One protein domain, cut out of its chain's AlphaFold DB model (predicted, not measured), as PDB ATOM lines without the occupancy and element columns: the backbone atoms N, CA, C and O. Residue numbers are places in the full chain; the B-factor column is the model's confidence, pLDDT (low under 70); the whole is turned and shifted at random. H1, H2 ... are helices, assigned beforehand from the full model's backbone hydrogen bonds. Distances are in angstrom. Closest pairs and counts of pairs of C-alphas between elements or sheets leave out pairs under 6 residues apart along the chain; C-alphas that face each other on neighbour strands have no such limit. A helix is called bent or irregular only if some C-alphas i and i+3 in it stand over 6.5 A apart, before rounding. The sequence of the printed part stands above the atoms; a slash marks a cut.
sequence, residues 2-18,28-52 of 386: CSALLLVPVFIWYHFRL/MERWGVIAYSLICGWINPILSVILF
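AT A GLANCE: This is residues 2 to 18 and 28 to 52 of the 386 residues of an uncharacterized protein of Dictyobacter kobayashii (UniProt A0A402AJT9). A long helix, H3, bends at a shallow angle into two arms, and a shorter second row made of the short H1 and the helix H2 runs beside its first arm, H3a, with H1 near the bend. The far end of the second arm, residues 46 to 52 of H3, sticks out free, and the whole is flat. The printed part has 42 residues, with three named helices in the order H1, H2, H3 along the chain and no named strand, and its class is all helix. It is loose, with a radius of gyration of the C-alphas of 11.8 A, and the C-alphas span 39 by 21 by 7 A.

IN THESE COORDINATES: H3, residues 28 to 52, was assigned as one helix by its hydrogen bonds, but it is bent: C-alphas 41 and 44 are 6.8 A apart, against about 5 A in a regular helix. Its arm H3a, residues 28 to 41, measures 19.6 A from first to last C-alpha and begins with C-alpha 28 at (-6.132, 15.085, -1.238). Its arm H3b, residues 44 to 52, measures 12.2 A and ends with C-alpha 52 at (6.347, 30.977, -28.918). Residues 42 and 43 belong to neither arm. H2, residues 8 to 17, measures 14.2 A. H1, residues 2 to 5, measures 5.6 A and begins with C-alpha 2 at (9.275, 34.170, -13.973).

HOW THE PARTS SIT: The lines of H3a and H3b stand at a shallow tilt of 31 degrees. H2 and H3a are close but not clearly touching, with the closest C-alphas, those of Val 10 and Val 33, 7.4 A apart. They run opposite ways at a shallow tilt of 28 degrees. H1 and H3a only just touch, with 3 pairs of C-alphas within 8 A; H3a does so with residues 40 to 41 alone, and the closest C-alphas are those of Ser 3 and Gly 41, 6.6 A apart. H1 and H3b are close but not clearly touching, with the closest C-alphas, those of Ser 3 and Pro 45, 7.0 A apart. H2 and H3b are apart. H1 and H2 meet only through their link. Every pair of O of residue i and N of residue i+4 is within hydrogen-bond range in H2, H3a and H3b, while H1 is too short for such a pair.

THE WHOLE: The two C-alphas farthest apart are those of Leu 18 and Phe 52, at 39.0 A. The link from H1 to H2 is tight, with 2 residues. The link from H2 to H3 runs across the cut, where residues 19 to 27 are not printed and C-alphas 18 and 28 are 17.9 A apart. The mean pLDDT of the printed part of this predicted model is 73.4; it is under 70 at residues 2 to 7, 9 to 11, 13, and 15 to 18.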
ATOM      1  N   CYS A   2      10.577  34.129 -14.668       52.84
ATOM      2  CA  CYS A   2       9.275  34.170 -13.973       52.84
ATOM      3  C   CYS A   2       8.764  32.829 -13.398       52.84
ATOM      4  O   CYS A   2       7.992  32.844 -12.448       52.84
ATOM      5  N   SER A   3       9.188  31.668 -13.919       57.25
ATOM      6  CA  SER A   3       8.679  30.357 -13.456       57.25
ATOM      7  C   SER A   3       9.125  29.999 -12.027       57.25
ATOM      8  O   SER A   3       8.334  29.454 -11.262       57.25
ATOM      9  N   ALA A   4      10.339  30.388 -11.616       58.88
ATOM     10  CA  ALA A   4      10.848  30.110 -10.268       58.88
ATOM     11  C   ALA A   4      10.092  30.882  -9.167       58.88
ATOM     12  O   ALA A   4       9.943  30.382  -8.055       58.88
ATOM     13  N   LEU A   5       9.556  32.067  -9.488       62.59
ATOM     14  CA  LEU A   5       8.768  32.883  -8.555       62.59
ATOM     15  C   LEU A   5       7.394  32.266  -8.246       62.59
ATOM     16  O   LEU A   5       6.867  32.471  -7.157       62.59
ATOM     17  N   LEU A   6       6.840  31.451  -9.151       65.31
ATOM     18  CA  LEU A   6       5.554  30.772  -8.946       65.31
ATOM     19  C   LEU A   6       5.642  29.573  -7.986       65.31
ATOM     20  O   LEU A   6       4.617  29.106  -7.501       65.31
ATOM     21  N   LEU A   7       6.850  29.086  -7.678       64.88
ATOM     22  CA  LEU A   7       7.076  28.003  -6.709       64.88
ATOM     23  C   LEU A   7       7.287  28.513  -5.274       64.88
ATOM     24  O   LEU A   7       7.244  27.728  -4.326       64.88
ATOM     25  N   VAL A   8       7.459  29.825  -5.092       70.75
ATOM     26  CA  VAL A   8       7.664  30.466  -3.784       70.75
ATOM     27  C   VAL A   8       6.516  30.183  -2.795       70.75
ATOM     28  O   VAL A   8       6.816  29.827  -1.655       70.75
ATOM     29  N   PRO A   9       5.224  30.219  -3.184       69.94
ATOM     30  CA  PRO A   9       4.123  29.895  -2.271       69.94
ATOM     31  C   PRO A   9       4.149  28.442  -1.776       69.94
ATOM     32  O   PRO A   9       3.825  28.177  -0.621       69.94
ATOM     33  N   VAL A  10       4.588  27.500  -2.621       68.00
ATOM     34  CA  VAL A  10       4.729  26.075  -2.264       68.00
ATOM     35  C   VAL A  10       5.853  25.886  -1.257       68.00
ATOM     36  O   VAL A  10       5.703  25.145  -0.288       68.00
ATOM     37  N   PHE A  11       6.969  26.584  -1.466       69.38
ATOM     38  CA  PHE A  11       8.125  26.527  -0.578       69.38
ATOM     39  C   PHE A  11       7.813  27.130   0.797       69.38
ATOM     40  O   PHE A  11       8.156  26.546   1.823       69.38
ATOM     41  N   ILE A  12       7.089  28.255   0.820       71.25
ATOM     42  CA  ILE A  12       6.604  28.897   2.050       71.25
ATOM     43  C   ILE A  12       5.629  27.973   2.788       71.25
ATOM     44  O   ILE A  12       5.775  27.772   3.993       71.25
ATOM     45  N   TRP A  13       4.680  27.353   2.081       68.06
ATOM     46  CA  TRP A  13       3.731  26.404   2.670       68.06
ATOM     47  C   TRP A  13       4.430  25.168   3.259       68.06
ATOM     48  O   TRP A  13       4.141  24.765   4.386       68.06
ATOM     49  N   TYR A  14       5.403  24.606   2.537       70.81
ATOM     50  CA  TYR A  14       6.206  23.469   2.991       70.81
ATOM     51  C   TYR A  14       7.013  23.808   4.257       70.81
ATOM     52  O   TYR A  14       6.984  23.057   5.235       70.81
ATOM     53  N   HIS A  15       7.668  24.974   4.277       68.88
ATOM     54  CA  HIS A  15       8.494  25.423   5.399       68.88
ATOM     55  C   HIS A  15       7.666  25.747   6.654       68.88
ATOM     56  O   HIS A  15       8.059  25.412   7.774       68.88
ATOM     57  N   PHE A  16       6.491  26.360   6.486       63.78
ATOM     58  CA  PHE A  16       5.591  26.661   7.603       63.78
ATOM     59  C   PHE A  16       4.994  25.383   8.215       63.78
ATOM     60  O   PHE A  16       4.728  25.326   9.415       63.78
ATOM     61  N   ARG A  17       4.820  24.322   7.413       62.66
ATOM     62  CA  ARG A  17       4.162  23.083   7.847       62.66
ATOM     63  C   ARG A  17       5.084  22.088   8.553       62.66
ATOM     64  O   ARG A  17       4.631  21.419   9.478       62.66
ATOM     65  N   LEU A  18       6.357  22.004   8.168       58.47
ATOM     66  CA  LEU A  18       7.348  21.144   8.838       58.47
ATOM     67  C   LEU A  18       7.744  21.625  10.245       58.47
ATOM     68  O   LEU A  18       8.414  20.899  10.971       58.47
ATOM     69  N   MET A  28      -5.778  13.947  -0.385       70.25
ATOM     70  CA  MET A  28      -6.132  15.085  -1.238       70.25
ATOM     71  C   MET A  28      -5.116  16.234  -1.188       70.25
ATOM     72  O   MET A  28      -4.768  16.780  -2.232       70.25
ATOM     73  N   GLU A  29      -4.579  16.576  -0.014       70.88
ATOM     74  CA  GLU A  29      -3.582  17.650   0.115       70.88
ATOM     75  C   GLU A  29      -2.244  17.274  -0.538       70.88
ATOM     76  O   GLU A  29      -1.605  18.121  -1.163       70.88
ATOM     77  N   ARG A  30      -1.838  15.994  -0.469       74.00
ATOM     78  CA  ARG A  30      -0.632  15.508  -1.172       74.00
ATOM     79  C   ARG A  30      -0.777  15.656  -2.675       74.00
ATOM     80  O   ARG A  30       0.121  16.179  -3.333       74.00
ATOM     81  N   TRP A  31      -1.912  15.213  -3.206       77.44
ATOM     82  CA  TRP A  31      -2.190  15.312  -4.633       77.44
ATOM     83  C   TRP A  31      -2.318  16.765  -5.092       77.44
ATOM     84  O   TRP A  31      -1.815  17.089  -6.164       77.44
ATOM     85  N   GLY A  32      -2.882  17.654  -4.270       78.19
ATOM     86  CA  GLY A  32      -2.982  19.084  -4.575       78.19
ATOM     87  C   GLY A  32      -1.621  19.765  -4.743       78.19
ATOM     88  O   GLY A  32      -1.402  20.471  -5.725       78.19
ATOM     89  N   VAL A  33      -0.673  19.507  -3.837       78.06
ATOM     90  CA  VAL A  33       0.674  20.107  -3.904       78.06
ATOM     91  C   VAL A  33       1.485  19.547  -5.075       78.06
ATOM     92  O   VAL A  33       2.171  20.301  -5.766       78.06
ATOM     93  N   ILE A  34       1.379  18.240  -5.339       79.44
ATOM     94  CA  ILE A  34       2.045  17.604  -6.484       79.44
ATOM     95  C   ILE A  34       1.474  18.143  -7.802       79.44
ATOM     96  O   ILE A  34       2.242  18.524  -8.685       79.44
ATOM     97  N   ALA A  35       0.147  18.244  -7.920       79.56
ATOM     98  CA  ALA A  35      -0.509  18.795  -9.103       79.56
ATOM     99  C   ALA A  35      -0.112  20.260  -9.338       79.56
ATOM    100  O   ALA A  35       0.238  20.632 -10.456       79.56
ATOM    101  N   TYR A  36      -0.087  21.078  -8.283       78.38
ATOM    102  CA  TYR A  36       0.307  22.482  -8.380       78.38
ATOM    103  C   TYR A  36       1.776  22.646  -8.808       78.38
ATOM    104  O   TYR A  36       2.080  23.446  -9.694       78.38
ATOM    105  N   SER A  37       2.683  21.835  -8.251       78.75
ATOM    106  CA  SER A  37       4.100  21.819  -8.642       78.75
ATOM    107  C   SER A  37       4.293  21.429 -10.114       78.75
ATOM    108  O   SER A  37       5.051  22.081 -10.834       78.75
ATOM    109  N   LEU A  38       3.554  20.425 -10.603       80.06
ATOM    110  CA  LEU A  38       3.607  20.003 -12.008       80.06
ATOM    111  C   LEU A  38       3.068  21.080 -12.965       80.06
ATOM    112  O   LEU A  38       3.681  21.346 -14.002       80.06
ATOM    113  N   ILE A  39       1.961  21.736 -12.610       79.12
ATOM    114  CA  ILE A  39       1.345  22.782 -13.441       79.12
ATOM    115  C   ILE A  39       2.262  24.008 -13.550       79.12
ATOM    116  O   ILE A  39       2.554  24.475 -14.654       79.12
ATOM    117  N   CYS A  40       2.755  24.514 -12.418       76.38
ATOM    118  CA  CYS A  40       3.569  25.729 -12.390       76.38
ATOM    119  C   CYS A  40       5.020  25.494 -12.834       76.38
ATOM    120  O   CYS A  40       5.630  26.388 -13.425       76.38
ATOM    121  N   GLY A  41       5.570  24.310 -12.556       74.69
ATOM    122  CA  GLY A  41       6.959  23.980 -12.857       74.69
ATOM    123  C   GLY A  41       7.189  23.500 -14.287       74.69
ATOM    124  O   GLY A  41       8.243  23.784 -14.845       74.69
ATOM    125  N   TRP A  42       6.248  22.753 -14.875       75.56
ATOM    126  CA  TRP A  42       6.466  22.086 -16.166       75.56
ATOM    127  C   TRP A  42       5.453  22.511 -17.225       75.56
ATOM    128  O   TRP A  42       5.850  22.898 -18.322       75.56
ATOM    129  N   ILE A  43       4.155  22.506 -16.912       80.44
ATOM    130  CA  ILE A  43       3.118  22.742 -17.930       80.44
ATOM    131  C   ILE A  43       3.159  24.184 -18.447       80.44
ATOM    132  O   ILE A  43       3.235  24.396 -19.654       80.44
ATOM    133  N   ASN A  44       3.179  25.178 -17.557       80.25
ATOM    134  CA  ASN A  44       3.213  26.587 -17.953       80.25
ATOM    135  C   ASN A  44       4.445  26.991 -18.792       80.25
ATOM    136  O   ASN A  44       4.256  27.661 -19.810       80.25
ATOM    137  N   PRO A  45       5.692  26.621 -18.434       81.06
ATOM    138  CA  PRO A  45       6.849  26.968 -19.259       81.06
ATOM    139  C   PRO A  45       6.909  26.189 -20.579       81.06
ATOM    140  O   PRO A  45       7.352  26.737 -21.582       81.06
ATOM    141  N   ILE A  46       6.445  24.937 -20.623       85.38
ATOM    142  CA  ILE A  46       6.386  24.182 -21.884       85.38
ATOM    143  C   ILE A  46       5.327  24.790 -22.812       85.38
ATOM    144  O   ILE A  46       5.588  24.987 -23.997       85.38
ATOM    145  N   LEU A  47       4.159  25.156 -22.278       85.38
ATOM    146  CA  LEU A  47       3.089  25.792 -23.044       85.38
ATOM    147  C   LEU A  47       3.518  27.155 -23.604       85.38
ATOM    148  O   LEU A  47       3.218  27.454 -24.757       85.38
ATOM    149  N   SER A  48       4.258  27.963 -22.837       82.38
ATOM    150  CA  SER A  48       4.765  29.248 -23.331       82.38
ATOM    151  C   SER A  48       5.802  29.078 -24.444       82.38
ATOM    152  O   SER A  48       5.769  29.825 -25.421       82.38
ATOM    153  N   VAL A  49       6.670  28.064 -24.356       84.06
ATOM    154  CA  VAL A  49       7.627  27.724 -25.422       84.06
ATOM    155  C   VAL A  49       6.899  27.222 -26.670       84.06
ATOM    156  O   VAL A  49       7.240  27.636 -27.773       84.06
ATOM    157  N   ILE A  50       5.868  26.388 -26.523       86.62
ATOM    158  CA  ILE A  50       5.057  25.906 -27.651       86.62
ATOM    159  C   ILE A  50       4.313  27.063 -28.324       86.62
ATOM    160  O   ILE A  50       4.329  27.161 -29.548       86.62
ATOM    161  N   LEU A  51       3.709  27.971 -27.553       83.00
ATOM    162  CA  LEU A  51       3.060  29.168 -28.094       83.00
ATOM    163  C   LEU A  51       4.065  30.080 -28.805       83.00
ATOM    164  O   LEU A  51       3.777  30.565 -29.895       83.00
ATOM    165  N   PHE A  52       5.268  30.250 -28.253       79.88
ATOM    166  CA  PHE A  52       6.347  30.977 -28.918       79.88
ATOM    167  C   PHE A  52       6.782  30.302 -30.228       79.88
ATOM    168  O   PHE A  52       7.035  30.983 -31.214       79.88
TER     169      PHE A  52